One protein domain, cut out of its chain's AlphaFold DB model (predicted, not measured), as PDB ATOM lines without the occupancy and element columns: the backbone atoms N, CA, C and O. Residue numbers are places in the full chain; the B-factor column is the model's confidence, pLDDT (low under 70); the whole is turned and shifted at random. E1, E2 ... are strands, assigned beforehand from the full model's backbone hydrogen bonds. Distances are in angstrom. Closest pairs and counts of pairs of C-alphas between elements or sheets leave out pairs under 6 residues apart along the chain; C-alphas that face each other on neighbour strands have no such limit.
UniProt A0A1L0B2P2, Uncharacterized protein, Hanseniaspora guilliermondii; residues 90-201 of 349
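What this domain is: This is residues 90 to 201 of the 349 residues of an uncharacterized protein of Hanseniaspora guilliermondii (UniProt A0A1L0B2P2). With little regular structure, this is a strongly twisted antiparallel sheet, E6 E3 E2 E1 E7 E8, with a separate hairpin of E4 and E5 towards one end and residues 190 to 195 sticking out at the other. The 112 printed residues hold eight named strands, E1 to E8 along the chain, class all strand, with only 40 residues in them. It is only just compact, close to loose, with radius of gyration 15.9 A for the C-alphas and spans of 47 by 38 by 24 A.

Where its parts are: Past unnamed residues 90 to 113, find C-alpha 114 at (236.352, 231.092, 187.281), where E1 runs to 117. Then find E2, 128 to 135, 19.9 A long; E3, 143 to 147; E4, 152 to 156; E5, 172 to 176; E6, 178 to 180; E7, 184 to 189, 16.1 A long; E8, 196 to 199, ending at (230.702, 240.122, 188.326).

How they stand to each other: E1, E2 and E3 form a meander, each strand the antiparallel neighbour of the one before; see N 115 and O 129, 2.8 A.

The domain as a whole: The printed part has no cut; link E4 to E5 is long. Residues 90 to 91, 139 and 165 to 167 have pLDDT under 70.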
ATOM      1  N   PRO A  90     250.321 236.877 168.584       58.56
ATOM      2  CA  PRO A  90     250.072 237.977 167.650       58.56
ATOM      3  C   PRO A  90     248.954 238.926 168.103       58.56
ATOM      4  O   PRO A  90     248.868 240.040 167.599       58.56
ATOM      5  N   LEU A  91     248.124 238.515 169.064       65.19
ATOM      6  CA  LEU A  91     246.894 239.224 169.422       65.19
ATOM      7  C   LEU A  91     247.130 240.483 170.268       65.19
ATOM      8  O   LEU A  91     246.273 241.366 170.313       65.19
ATOM      9  N   TYR A  92     248.287 240.599 170.930       75.75
ATOM     10  CA  TYR A  92     248.515 241.663 171.910       75.75
ATOM     11  C   TYR A  92     249.821 242.431 171.722       75.75
ATOM     12  O   TYR A  92     250.851 241.894 171.304       75.75
ATOM     13  N   GLU A  93     249.774 243.712 172.084       78.69
ATOM     14  CA  GLU A  93     250.929 244.607 172.084       78.69
ATOM     15  C   GLU A  93     251.873 244.337 173.263       78.69
ATOM     16  O   GLU A  93     251.474 243.855 174.325       78.69
ATOM     17  N   SER A  94     253.145 244.703 173.093       78.50
ATOM     18  CA  SER A  94     254.130 244.618 174.172       78.50
ATOM     19  C   SER A  94     253.881 245.679 175.250       78.50
ATOM     20  O   SER A  94     253.640 246.851 174.951       78.50
ATOM     21  N   VAL A  95     254.026 245.286 176.519       81.88
ATOM     22  CA  VAL A  95     253.798 246.145 177.690       81.88
ATOM     23  C   VAL A  95     255.130 246.608 178.284       81.88
ATOM     24  O   VAL A  95     256.079 245.832 178.471       81.88
ATOM     25  N   ARG A  96     255.219 247.903 178.614       77.75
ATOM     26  CA  ARG A  96     256.421 248.477 179.232       77.75
ATOM     27  C   ARG A  96     256.611 247.963 180.657       77.75
ATOM     28  O   ARG A  96     255.627 247.759 181.349       77.75
ATOM     29  N   PRO A  97     257.857 247.855 181.154       80.69
ATOM     30  CA  PRO A  97     258.133 247.437 182.534       80.69
ATOM     31  C   PRO A  97     257.473 248.294 183.632       80.69
ATOM     32  O   PRO A  97     257.276 247.818 184.752       80.69
ATOM     33  N   GLU A  98     257.178 249.560 183.331       83.06
ATOM     34  CA  GLU A  98     256.492 250.495 184.234       83.06
ATOM     35  C   GLU A  98     255.000 250.169 184.361       83.06
ATOM     36  O   GLU A  98     254.480 250.179 185.470       83.06
ATOM     37  N   ASP A  99     254.362 249.788 183.252       85.62
ATOM     38  CA  ASP A  99     252.920 249.522 183.150       85.62
ATOM     39  C   ASP A  99     252.565 248.053 183.464       85.62
ATOM     40  O   ASP A  99     251.429 247.611 183.282       85.62
ATOM     41  N   ARG A 100     253.543 247.252 183.905       89.25
ATOM     42  CA  ARG A 100     253.303 245.856 184.292       89.25
ATOM     43  C   ARG A 100     252.561 245.792 185.607       89.25
ATOM     44  O   ARG A 100     252.947 246.456 186.566       89.25
ATOM     45  N   TYR A 101     251.584 244.902 185.672       92.88
ATOM     46  CA  TYR A 101     250.890 244.588 186.909       92.88
ATOM     47  C   TYR A 101     251.854 243.924 187.896       92.88
ATOM     48  O   TYR A 101     252.492 242.909 187.592       92.88
ATOM     49  N   ARG A 102     251.978 244.504 189.091       88.88
ATOM     50  CA  ARG A 102     252.888 244.026 190.145       88.88
ATOM     51  C   ARG A 102     252.121 243.485 191.333       88.88
ATOM     52  O   ARG A 102     252.520 242.479 191.913       88.88
ATOM     53  N   SER A 103     251.052 244.174 191.705       89.06
ATOM     54  CA  SER A 103     250.273 243.874 192.894       89.06
ATOM     55  C   SER A 103     249.055 243.010 192.571       89.06
ATOM     56  O   SER A 103     248.589 242.966 191.436       89.06
ATOM     57  N   ILE A 104     248.507 242.348 193.592       86.88
ATOM     58  CA  ILE A 104     247.219 241.644 193.493       86.88
ATOM     59  C   ILE A 104     246.083 242.629 193.166       86.88
ATOM     60  O   ILE A 104     245.114 242.235 192.544       86.88
ATOM     61  N   LYS A 105     246.198 243.915 193.531       89.94
ATOM     62  CA  LYS A 105     245.198 244.923 193.143       89.94
ATOM     63  C   LYS A 105     245.232 245.205 191.639       89.94
ATOM     64  O   LYS A 105     244.188 245.409 191.031       89.94
ATOM     65  N   ASP A 106     246.429 245.189 191.053       92.44
ATOM     66  CA  ASP A 106     246.612 245.366 189.610       92.44
ATOM     67  C   ASP A 106     246.084 244.133 188.861       92.44
ATOM     68  O   ASP A 106     245.352 244.260 187.883       92.44
ATOM     69  N   TRP A 107     246.431 242.941 189.365       91.44
ATOM     70  CA  TRP A 107     245.931 241.645 188.909       91.44
ATOM     71  C   TRP A 107     244.568 241.339 189.546       91.44
ATOM     72  O   TRP A 107     244.489 240.557 190.496       91.44
ATOM     73  N   LYS A 108     243.496 241.946 189.016       93.12
ATOM     74  CA  LYS A 108     242.119 241.788 189.533       93.12
ATOM     75  C   LYS A 108     241.720 240.323 189.763       93.12
ATOM     76  O   LYS A 108     241.005 240.016 190.721       93.12
ATOM     77  N   TYR A 109     242.222 239.427 188.913       94.25
ATOM     78  CA  TYR A 109     241.950 237.993 188.954       94.25
ATOM     79  C   TYR A 109     243.215 237.185 189.280       94.25
ATOM     80  O   TYR A 109     244.344 237.616 189.031       94.25
ATOM     81  N   GLN A 110     243.030 236.005 189.865       92.69
ATOM     82  CA  GLN A 110     244.078 235.090 190.309       92.69
ATOM     83  C   GLN A 110     243.940 233.724 189.628       92.69
ATOM     84  O   GLN A 110     242.896 233.373 189.086       92.69
ATOM     85  N   VAL A 111     245.022 232.943 189.654       92.56
ATOM     86  CA  VAL A 111     245.018 231.561 189.151       92.56
ATOM     87  C   VAL A 111     244.010 230.731 189.943       92.56
ATOM     88  O   VAL A 111     244.049 230.754 191.171       92.56
ATOM     89  N   GLY A 112     243.146 230.003 189.240       91.75
ATOM     90  CA  GLY A 112     242.040 229.225 189.799       91.75
ATOM     91  C   GLY A 112     240.698 229.963 189.834       91.75
ATOM     92  O   GLY A 112     239.681 229.346 190.138       91.75
ATOM     93  N   ASP A 113     240.657 231.268 189.527       93.38
ATOM     94  CA  ASP A 113     239.381 231.982 189.434       93.38
ATOM     95  C   ASP A 113     238.599 231.487 188.211       93.38
ATOM     96  O   ASP A 113     239.159 231.321 187.120       93.38
ATOM     97  N   LYS A 114     237.285 231.318 188.385       93.31
ATOM     98  CA  LYS A 114     236.352 231.092 187.281       93.31
ATOM     99  C   LYS A 114     235.998 232.422 186.630       93.31
ATOM    100  O   LYS A 114     235.580 233.368 187.303       93.31
ATOM    101  N   VAL A 115     236.150 232.486 185.316       94.88
ATOM    102  CA  VAL A 115     235.914 233.688 184.521       94.88
ATOM    103  C   VAL A 115     235.119 233.380 183.262       94.88
ATOM    104  O   VAL A 115     235.200 232.285 182.706       94.88
ATOM    105  N   VAL A 116     234.361 234.367 182.799       94.75
ATOM    106  CA  VAL A 116     233.651 234.344 181.520       94.75
ATOM    107  C   VAL A 116     234.305 235.311 180.543       94.75
ATOM    108  O   VAL A 116     234.697 236.420 180.921       94.75
ATOM    109  N   ILE A 117     234.416 234.903 179.281       94.38
ATOM    110  CA  ILE A 117     234.915 235.764 178.204       94.38
ATOM    111  C   ILE A 117     233.778 236.671 177.735       94.38
ATOM    112  O   ILE A 117     232.753 236.195 177.247       94.38
ATOM    113  N   VAL A 118     233.965 237.982 177.877       94.25
ATOM    114  CA  VAL A 118     232.958 239.000 177.531       94.25
ATOM    115  C   VAL A 118     233.220 239.681 176.192       94.25
ATOM    116  O   VAL A 118     232.321 240.312 175.638       94.25
ATOM    117  N   ASN A 119     234.428 239.558 175.645       91.25
ATOM    118  CA  ASN A 119     234.734 240.116 174.334       91.25
ATOM    119  C   ASN A 119     234.200 239.204 173.217       91.25
ATOM    120  O   ASN A 119     234.580 238.037 173.131       91.25
ATOM    121  N   LYS A 120     233.322 239.747 172.365       89.56
ATOM    122  CA  LYS A 120     232.685 239.032 171.244       89.56
ATOM    123  C   LYS A 120     233.650 238.688 170.112       89.56
ATOM    124  O   LYS A 120     233.365 237.772 169.349       89.56
ATOM    125  N   ASP A 121     234.761 239.412 170.010       87.81
ATOM    126  CA  ASP A 121     235.750 239.220 168.948       87.81
ATOM    127  C   ASP A 121     236.668 238.020 169.225       87.81
ATOM    128  O   ASP A 121     237.360 237.542 168.326       87.81
ATOM    129  N   LEU A 122     236.682 237.522 170.467       85.75
ATOM    130  CA  LEU A 122     237.517 236.399 170.863       85.75
ATOM    131  C   LEU A 122     236.779 235.061 170.699       85.75
ATOM    132  O   LEU A 122     235.607 234.939 171.078       85.75
ATOM    133  N   PRO A 123     237.468 234.016 170.203       81.81
ATOM    134  CA  PRO A 123     236.926 232.669 170.236       81.81
ATOM    135  C   PRO A 123     236.683 232.258 171.692       81.81
ATOM    136  O   PRO A 123     237.560 232.390 172.542       81.81
ATOM    137  N   GLY A 124     235.469 231.780 171.972       83.19
ATOM    138  CA  GLY A 124     235.042 231.412 173.321       83.19
ATOM    139  C   GLY A 124     234.226 232.474 174.064       83.19
ATOM    140  O   GLY A 124     233.998 232.312 175.258       83.19
ATOM    141  N   TYR A 125     233.746 233.529 173.394       90.88
ATOM    142  CA  TYR A 125     232.756 234.450 173.970       90.88
ATOM    143  C   TYR A 125     231.605 233.700 174.664       90.88
ATOM    144  O   TYR A 125     230.974 232.821 174.077       90.88
ATOM    145  N   GLY A 126     231.326 234.067 175.917       89.56
ATOM    146  CA  GLY A 126     230.299 233.442 176.751       89.56
ATOM    147  C   GLY A 126     230.715 232.129 177.422       89.56
ATOM    148  O   GLY A 126     229.976 231.641 178.275       89.56
ATOM    149  N   ASN A 127     231.890 231.570 177.108       92.00
ATOM    150  CA  ASN A 127     232.380 230.373 177.784       92.00
ATOM    151  C   ASN A 127     232.885 230.702 179.187       92.00
ATOM    152  O   ASN A 127     233.633 231.660 179.397       92.00
ATOM    153  N   ILE A 128     232.506 229.844 180.130       92.38
ATOM    154  CA  ILE A 128     233.005 229.837 181.500       92.38
ATOM    155  C   ILE A 128     234.256 228.963 181.549       92.38
ATOM    156  O   ILE A 128     234.214 227.787 181.192       92.38
ATOM    157  N   THR A 129     235.365 229.541 181.994       92.38
ATOM    158  CA  THR A 129     236.683 228.898 182.044       92.38
ATOM    159  C   THR A 129     237.409 229.240 183.342       92.38
ATOM    160  O   THR A 129     236.947 230.065 184.126       92.38
ATOM    161  N   GLU A 130     238.536 228.584 183.595       92.81
ATOM    162  CA  GLU A 130     239.361 228.788 184.790       92.81
ATOM    163  C   GLU A 130     240.696 229.422 184.392       92.81
ATOM    164  O   GLU A 130     241.294 229.027 183.389       92.81
ATOM    165  N   ILE A 131     241.196 230.379 185.174       93.62
ATOM    166  CA  ILE A 131     242.524 230.963 184.940       93.62
ATOM    167  C   ILE A 131     243.606 229.954 185.341       93.62
ATOM    168  O   ILE A 131     243.700 229.575 186.507       93.62
ATOM    169  N   THR A 132     244.476 229.571 184.408       90.94
ATOM    170  CA  THR A 132     245.592 228.637 184.657       90.94
ATOM    171  C   THR A 132     246.879 229.355 185.025       90.94
ATOM    172  O   THR A 132     247.626 228.904 185.892       90.94
ATOM    173  N   GLU A 133     247.145 230.489 184.383       90.12
ATOM    174  CA  GLU A 133     248.404 231.200 184.548       90.12
ATOM    175  C   GLU A 133     248.277 232.711 184.358       90.12
ATOM    176  O   GLU A 133     247.368 233.227 183.708       90.12
ATOM    177  N   LEU A 134     249.237 233.428 184.945       91.88
ATOM    178  CA  LEU A 134     249.383 234.874 184.822       91.88
ATOM    179  C   LEU A 134     250.702 235.170 184.115       91.88
ATOM    180  O   LEU A 134     251.776 234.876 184.653       91.88
ATOM    181  N   ILE A 135     250.648 235.816 182.952       89.62
ATOM    182  CA  ILE A 135     251.851 236.162 182.192       89.62
ATOM    183  C   ILE A 135     252.479 237.436 182.760       89.62
ATOM    184  O   ILE A 135     252.169 238.570 182.378       89.62
ATOM    185  N   LYS A 136     253.381 237.225 183.725       85.31
ATOM    186  CA  LYS A 136     254.119 238.281 184.442       85.31
ATOM    187  C   LYS A 136     255.439 238.663 183.768       85.31
ATOM    188  O   LYS A 136     255.917 239.788 183.919       85.31
ATOM    189  N   ASN A 137     256.029 237.727 183.028       77.38
ATOM    190  CA  ASN A 137     257.362 237.844 182.442       77.38
ATOM    191  C   ASN A 137     257.282 237.871 180.909       77.38
ATOM    192  O   ASN A 137     256.358 237.318 180.330       77.38
ATOM    193  N   GLY A 138     258.259 238.505 180.253       72.25
ATOM    194  CA  GLY A 138     258.301 238.641 178.789       72.25
ATOM    195  C   GLY A 138     258.065 240.069 178.299       72.25
ATOM    196  O   GLY A 138     258.122 241.023 179.078       72.25
ATOM    197  N   THR A 139     257.882 240.234 176.989       64.88
ATOM    198  CA  THR A 139     257.534 241.519 176.350       64.88
ATOM    199  C   THR A 139     256.025 241.749 176.321       64.88
ATOM    200  O   THR A 139     255.586 242.877 176.530       64.88
ATOM    201  N   LYS A 140     255.240 240.684 176.137       76.69
ATOM    202  CA  LYS A 140     253.774 240.678 176.201       76.69
ATOM    203  C   LYS A 140     253.365 240.136 177.575       76.69
ATOM    204  O   LYS A 140     253.485 238.945 177.826       76.69
ATOM    205  N   THR A 141     253.001 241.032 178.493       83.19
ATOM    206  CA  THR A 141     252.616 240.728 179.887       83.19
ATOM    207  C   THR A 141     251.231 241.301 180.186       83.19
ATOM    208  O   THR A 141     250.646 241.936 179.314       83.19
ATOM    209  N   ASN A 142     250.728 241.135 181.414       91.50
ATOM    210  CA  ASN A 142     249.374 241.560 181.823       91.50
ATOM    211  C   ASN A 142     248.266 240.759 181.113       91.50
ATOM    212  O   ASN A 142     247.195 241.284 180.811       91.50
ATOM    213  N   LEU A 143     248.554 239.488 180.828       91.94
ATOM    214  CA  LEU A 143     247.643 238.562 180.174       91.94
ATOM    215  C   LEU A 143     247.349 237.371 181.087       91.94
ATOM    216  O   LEU A 143     248.186 236.986 181.911       91.94
ATOM    217  N   TYR A 144     246.171 236.790 180.900       92.81
ATOM    218  CA  TYR A 144     245.687 235.611 181.600       92.81
ATOM    219  C   TYR A 144     245.658 234.429 180.632       92.81
ATOM    220  O   TYR A 144     245.148 234.560 179.519       92.81
ATOM    221  N   GLY A 145     246.221 233.297 181.047       90.81
ATOM    222  CA  GLY A 145     246.015 232.016 180.377       90.81
ATOM    223  C   GLY A 145     244.731 231.379 180.895       90.81
ATOM    224  O   GLY A 145     244.475 231.390 182.103       90.81
ATOM    225  N   LEU A 146     243.907 230.865 179.984       91.00
ATOM    226  CA  LEU A 146     242.632 230.234 180.309       91.00
ATOM    227  C   LEU A 146     242.696 228.735 180.037       91.00
ATOM    228  O   LEU A 146     243.251 228.292 179.036       91.00
ATOM    229  N   LYS A 147     242.075 227.953 180.913       87.06
ATOM    230  CA  LYS A 147     241.871 226.516 180.731       87.06
ATOM    231  C   LYS A 147     240.730 226.285 179.753       87.06
ATOM    232  O   LYS A 147     239.691 226.908 179.928       87.06
ATOM    233  N   ASN A 148     240.888 225.348 178.814       79.00
ATOM    234  CA  ASN A 148     239.821 224.714 178.020       79.00
ATOM    235  C   ASN A 148     238.595 225.603 177.723       79.00
ATOM    236  O   ASN A 148     237.673 225.684 178.529       79.00
ATOM    237  N   GLY A 149     238.537 226.193 176.529       74.69
ATOM    238  CA  GLY A 149     237.423 227.059 176.107       74.69
ATOM    239  C   GLY A 149     237.798 228.535 175.982       74.69
ATOM    240  O   GLY A 149     236.960 229.326 175.551       74.69
ATOM    241  N   GLY A 150     239.049 228.871 176.318       79.19
ATOM    242  CA  GLY A 150     239.700 230.123 175.951       79.19
ATOM    243  C   GLY A 150     240.033 230.211 174.459       79.19
ATOM    244  O   GLY A 150     239.818 229.242 173.718       79.19
ATOM    245  N   PRO A 151     240.568 231.359 174.009       82.31
ATOM    246  CA  PRO A 151     241.018 231.491 172.638       82.31
ATOM    247  C   PRO A 151     242.117 230.468 172.367       82.31
ATOM    248  O   PRO A 151     242.960 230.226 173.223       82.31
ATOM    249  N   LYS A 152     242.093 229.851 171.190       82.56
ATOM    250  CA  LYS A 152     243.090 228.867 170.776       82.56
ATOM    251  C   LYS A 152     243.776 229.350 169.519       82.56
ATOM    252  O   LYS A 152     243.098 229.669 168.542       82.56
ATOM    253  N   ASP A 153     245.099 229.333 169.540       78.31
ATOM    254  CA  ASP A 153     245.905 229.667 168.378       78.31
ATOM    255  C   ASP A 153     246.442 228.376 167.763       78.31
ATOM    256  O   ASP A 153     247.116 227.572 168.411       78.31
ATOM    257  N   LEU A 154     246.120 228.155 166.487       81.19
ATOM    258  CA  LEU A 154     246.677 227.037 165.738       81.19
ATOM    259  C   LEU A 154     248.095 227.405 165.300       81.19
ATOM    260  O   LEU A 154     248.290 228.200 164.378       81.19
ATOM    261  N   ALA A 155     249.087 226.803 165.947       81.56
ATOM    262  CA  ALA A 155     250.490 227.030 165.648       81.56
ATOM    263  C   ALA A 155     251.168 225.754 165.139       81.56
ATOM    264  O   ALA A 155     250.761 224.632 165.441       81.56
ATOM    265  N   VAL A 156     252.226 225.930 164.344       84.44
ATOM    266  CA  VAL A 156     253.089 224.826 163.909       84.44
ATOM    267  C   VAL A 156     254.258 224.735 164.880       84.44
ATOM    268  O   VAL A 156     255.129 225.607 164.877       84.44
ATOM    269  N   SER A 157     254.274 223.684 165.698       83.88
ATOM    270  CA  SER A 157     255.305 223.462 166.711       83.88
ATOM    271  C   SER A 157     256.297 222.379 166.263       83.88
ATOM    272  O   SER A 157     255.879 221.255 165.960       83.88
ATOM    273  N   PRO A 158     257.618 222.649 166.276       84.81
ATOM    274  CA  PRO A 158     258.634 221.621 166.072       84.81
ATOM    275  C   PRO A 158     258.517 220.491 167.107       84.81
ATOM    276  O   PRO A 158     258.118 220.740 168.247       84.81
ATOM    277  N   MET A 159     258.923 219.271 166.732       84.44
ATOM    278  CA  MET A 159     258.874 218.081 167.603       84.44
ATOM    279  C   MET A 159     259.616 218.262 168.931       84.44
ATOM    280  O   MET A 159     259.185 217.746 169.951       84.44
ATOM    281  N   THR A 160     260.680 219.068 168.946       84.12
ATOM    282  CA  THR A 160     261.446 219.399 170.160       84.12
ATOM    283  C   THR A 160     260.630 220.109 171.245       84.12
ATOM    284  O   THR A 160     261.088 220.190 172.377       84.12
ATOM    285  N   TYR A 161     259.467 220.672 170.901       79.25
ATOM    286  CA  TYR A 161     258.568 221.384 171.819       79.25
ATOM    287  C   TYR A 161     257.286 220.591 172.117       79.25
ATOM    288  O   TYR A 161     256.334 221.128 172.685       79.25
ATOM    289  N   TRP A 162     257.211 219.324 171.708       83.56
ATOM    290  CA  TRP A 162     256.050 218.495 172.007       83.56
ATOM    291  C   TRP A 162     256.082 218.086 173.479       83.56
ATOM    292  O   TRP A 162     257.080 217.562 173.959       83.56
ATOM    293  N   LYS A 163     254.986 218.361 174.199       73.56
ATOM    294  CA  LYS A 163     254.848 218.011 175.625       73.56
ATOM    295  C   LYS A 163     254.880 216.494 175.840       73.56
ATOM    296  O   LYS A 163     255.467 216.036 176.811       73.56
ATOM    297  N   ASP A 164     254.323 215.753 174.884       75.75
ATOM    298  CA  ASP A 164     254.307 214.297 174.854       75.75
ATOM    299  C   ASP A 164     254.911 213.835 173.523       75.75
ATOM    300  O   ASP A 164     254.340 214.067 172.453       75.75
ATOM    301  N   GLU A 165     256.066 213.173 173.566       63.28
ATOM    302  CA  GLU A 165     256.758 212.687 172.360       63.28
ATOM    303  C   GLU A 165     255.959 211.604 171.607       63.28
ATOM    304  O   GLU A 165     256.227 211.330 170.439       63.28
ATOM    305  N   THR A 166     254.956 210.999 172.253       60.62
ATOM    306  CA  THR A 166     254.254 209.801 171.767       60.62
ATOM    307  C   THR A 166     252.790 210.016 171.375       60.62
ATOM    308  O   THR A 166     252.223 209.141 170.726       60.62
ATOM    309  N   SER A 167     252.157 211.142 171.731       67.06
ATOM    310  CA  SER A 167     250.702 211.329 171.552       67.06
ATOM    311  C   SER A 167     250.308 212.190 170.346       67.06
ATOM    312  O   SER A 167     249.147 212.175 169.932       67.06
ATOM    313  N   ARG A 168     251.249 212.935 169.751       72.50
ATOM    314  CA  ARG A 168     250.961 213.858 168.640       72.50
ATOM    315  C   ARG A 168     251.239 213.233 167.274       72.50
ATOM    316  O   ARG A 168     252.339 212.777 166.987       72.50
ATOM    317  N   THR A 169     250.234 213.271 166.400       79.56
ATOM    318  CA  THR A 169     250.308 212.808 165.002       79.56
ATOM    319  C   THR A 169     250.608 213.933 164.004       79.56
ATOM    320  O   THR A 169     251.018 213.650 162.879       79.56
ATOM    321  N   SER A 170     250.442 215.205 164.391       83.62
ATOM    322  CA  SER A 170     250.642 216.375 163.525       83.62
ATOM    323  C   SER A 170     251.527 217.453 164.151       83.62
ATOM    324  O   SER A 170     251.494 217.684 165.356       83.62
ATOM    325  N   TYR A 171     252.249 218.191 163.298       84.38
ATOM    326  CA  TYR A 171     252.972 219.415 163.679       84.38
ATOM    327  C   TYR A 171     252.046 220.594 164.010       84.38
ATOM    328  O   TYR A 171     252.490 221.561 164.624       84.38
ATOM    329  N   PHE A 172     250.784 220.529 163.579       84.25
ATOM    330  CA  PHE A 172     249.752 221.496 163.941       84.25
ATOM    331  C   PHE A 172     249.252 221.218 165.341       84.25
ATOM    332  O   PHE A 172     248.843 220.095 165.649       84.25
ATOM    333  N   THR A 173     249.300 222.248 166.171       80.06
ATOM    334  CA  THR A 173     248.983 222.150 167.583       80.06
ATOM    335  C   THR A 173     248.215 223.380 168.013       80.06
ATOM    336  O   THR A 173     248.648 224.502 167.766       80.06
ATOM    337  N   GLU A 174     247.058 223.151 168.625       80.50
ATOM    338  CA  GLU A 174     246.301 224.205 169.288       80.50
ATOM    339  C   GLU A 174     247.018 224.541 170.591       80.50
ATOM    340  O   GLU A 174     247.158 223.685 171.470       80.50
ATOM    341  N   GLU A 175     247.523 225.763 170.679       77.75
ATOM    342  CA  GLU A 175     248.052 226.314 171.917       77.75
ATOM    343  C   GLU A 175     246.981 227.175 172.576       77.75
ATOM    344  O   GLU A 175     246.198 227.854 171.900       77.75
ATOM    345  N   ASP A 176     246.934 227.117 173.906       79.06
ATOM    346  CA  ASP A 176     246.047 227.971 174.679       79.06
ATOM    347  C   ASP A 176     246.494 229.422 174.481       79.06
ATOM    348  O   ASP A 176     247.623 229.814 174.789       79.06
ATOM    349  N   GLY A 177     245.598 230.210 173.904       79.94
ATOM    350  CA  GLY A 177     245.758 231.634 173.729       79.94
ATOM    351  C   GLY A 177     245.544 232.371 175.044       79.94
ATOM    352  O   GLY A 177     245.041 231.851 176.043       79.94
ATOM    353  N   TYR A 178     245.914 233.642 175.025       88.31
ATOM    354  CA  TYR A 178     245.847 234.498 176.198       88.31
ATOM    355  C   TYR A 178     244.745 235.542 176.055       88.31
ATOM    356  O   TYR A 178     244.324 235.875 174.947       88.31
ATOM    357  N   VAL A 179     244.304 236.106 177.175       91.44
ATOM    358  CA  VAL A 179     243.296 237.175 177.208       91.44
ATOM    359  C   VAL A 179     243.744 238.342 178.075       91.44
ATOM    360  O   VAL A 179     244.491 238.163 179.042       91.44
ATOM    361  N   LYS A 180     243.297 239.557 177.746       92.56
ATOM    362  CA  LYS A 180     243.495 240.718 178.622       92.56
ATOM    363  C   LYS A 180     242.478 240.713 179.754       92.56
ATOM    364  O   LYS A 180     241.404 240.132 179.656       92.56
ATOM    365  N   GLN A 181     242.794 241.466 180.806       94.25
ATOM    366  CA  GLN A 181     241.886 241.692 181.932       94.25
ATOM    367  C   GLN A 181     240.516 242.247 181.515       94.25
ATOM    368  O   GLN A 181     239.507 241.936 182.137       94.25
ATOM    369  N   GLU A 182     240.492 243.096 180.488       93.62
ATOM    370  CA  GLU A 182     239.286 243.779 180.007       93.62
ATOM    371  C   GLU A 182     238.313 242.822 179.309       93.62
ATOM    372  O   GLU A 182     237.104 243.060 179.345       93.62
ATOM    373  N   ASP A 183     238.828 241.721 178.760       93.62
ATOM    374  CA  ASP A 183     238.080 240.755 177.952       93.62
ATOM    375  C   ASP A 183     237.422 239.649 178.784       93.62
ATOM    376  O   ASP A 183     236.658 238.845 178.244       93.62
ATOM    377  N   ILE A 184     237.691 239.607 180.093       95.00
ATOM    378  CA  ILE A 184     237.146 238.609 181.017       95.00
ATOM    379  C   ILE A 184     236.475 239.245 182.236       95.00
ATOM    380  O   ILE A 184     236.829 240.346 182.678       95.00
ATOM    381  N   ARG A 185     235.490 238.539 182.790       95.81
ATOM    382  CA  ARG A 185     234.789 238.896 184.030       95.81
ATOM    383  C   ARG A 185     234.727 237.714 184.977       95.81
ATOM    384  O   ARG A 185     234.664 236.573 184.529       95.81
ATOM    385  N   LEU A 186     234.777 237.990 186.275       95.25
ATOM    386  CA  LEU A 186     234.754 236.956 187.305       95.25
ATOM    387  C   LEU A 186     233.343 236.394 187.464       95.25
ATOM    388  O   LEU A 186     232.355 237.100 187.267       95.25
ATOM    389  N   ILE A 187     233.261 235.118 187.811       93.50
ATOM    390  CA  ILE A 187     232.001 234.436 188.068       93.50
ATOM    391  C   ILE A 187     231.871 234.204 189.563       93.50
ATOM    392  O   ILE A 187     232.772 233.657 190.196       93.50
ATOM    393  N   TYR A 188     230.741 234.625 190.109       89.69
ATOM    394  CA  TYR A 188     230.357 234.353 191.479       89.69
ATOM    395  C   TYR A 188     229.338 233.215 191.498       89.69
ATOM    396  O   TYR A 188     228.295 233.297 190.852       89.69
ATOM    397  N   GLU A 189     229.659 232.155 192.229       87.31
ATOM    398  CA  GLU A 189     228.753 231.041 192.496       87.31
ATOM    399  C   GLU A 189     228.261 231.194 193.935       87.31
ATOM    400  O   GLU A 189     229.058 231.122 194.872       87.31
ATOM    401  N   ASP A 190     226.965 231.451 194.116       83.94
ATOM    402  CA  ASP A 190     226.390 231.553 195.457       83.94
ATOM    403  C   ASP A 190     226.310 230.148 196.084       83.94
ATOM    404  O   ASP A 190     225.599 229.288 195.550       83.94
ATOM    405  N   PRO A 191     226.985 229.899 197.224       79.88
ATOM    406  CA  PRO A 191     226.977 228.590 197.872       79.88
ATOM    407  C   PRO A 191     225.581 228.160 198.345       79.88
ATOM    408  O   PRO A 191     225.350 226.969 198.549       79.88
ATOM    409  N   SER A 192     224.656 229.105 198.537       84.69
ATOM    410  CA  SER A 192     223.316 228.818 199.059       84.69
ATOM    411  C   SER A 192     222.319 228.476 197.952       84.69
ATOM    412  O   SER A 192     221.504 227.569 198.112       84.69
ATOM    413  N   SER A 193     222.361 229.211 196.837       82.50
ATOM    414  CA  SER A 193     221.382 229.086 195.748       82.50
ATOM    415  C   SER A 193     221.900 228.344 194.512       82.50
ATOM    416  O   SER A 193     221.108 228.065 193.612       82.50
ATOM    417  N   ASN A 194     223.203 228.033 194.437       82.06
ATOM    418  CA  ASN A 194     223.884 227.587 193.212       82.06
ATOM    419  C   ASN A 194     223.643 228.520 192.005       82.06
ATOM    420  O   ASN A 194     223.806 228.122 190.850       82.06
ATOM    421  N   GLY A 195     223.245 229.770 192.259       85.12
ATOM    422  CA  GLY A 195     223.120 230.793 191.237       85.12
ATOM    423  C   GLY A 195     224.498 231.193 190.722       85.12
ATOM    424  O   GLY A 195     225.414 231.439 191.506       85.12
ATOM    425  N   ILE A 196     224.633 231.269 189.399       87.69
ATOM    426  CA  ILE A 196     225.840 231.756 188.733       87.69
ATOM    427  C   ILE A 196     225.599 233.216 188.351       87.69
ATOM    428  O   ILE A 196     224.725 233.510 187.535       87.69
ATOM    429  N   ALA A 197     226.372 234.128 188.933       90.50
ATOM    430  CA  ALA A 197     226.337 235.552 188.629       90.50
ATOM    431  C   ALA A 197     227.649 235.995 187.971       90.50
ATOM    432  O   ALA A 197     228.736 235.563 188.354       90.50
ATOM    433  N   ILE A 198     227.553 236.883 186.983       92.94
ATOM    434  CA  ILE A 198     228.720 237.509 186.355       92.94
ATOM    435  C   ILE A 198     229.012 238.803 187.111       92.94
ATOM    436  O   ILE A 198     228.134 239.647 187.273       92.94
ATOM    437  N   VAL A 199     230.245 238.948 187.584       93.19
ATOM    438  CA  VAL A 199     230.702 240.122 188.326       93.19
ATOM    439  C   VAL A 199     231.173 241.188 187.341       93.19
ATOM    440  O   VAL A 199     232.145 240.975 186.616       93.19
ATOM    441  N   ASP A 200     230.518 242.350 187.344       90.56
ATOM    442  CA  ASP A 200     230.849 243.463 186.442       90.56
ATOM    443  C   ASP A 200     232.264 244.013 186.662       90.56
ATOM    444  O   ASP A 200     232.992 244.278 185.700       90.56
ATOM    445  N   ASP A 201     232.654 244.208 187.924       92.75
ATOM    446  CA  ASP A 201     233.968 244.714 188.311       92.75
ATOM    447  C   ASP A 201     234.287 244.341 189.769       92.75
ATOM    448  O   ASP A 201     233.388 244.087 190.579       92.75
TER     449      ASP A 201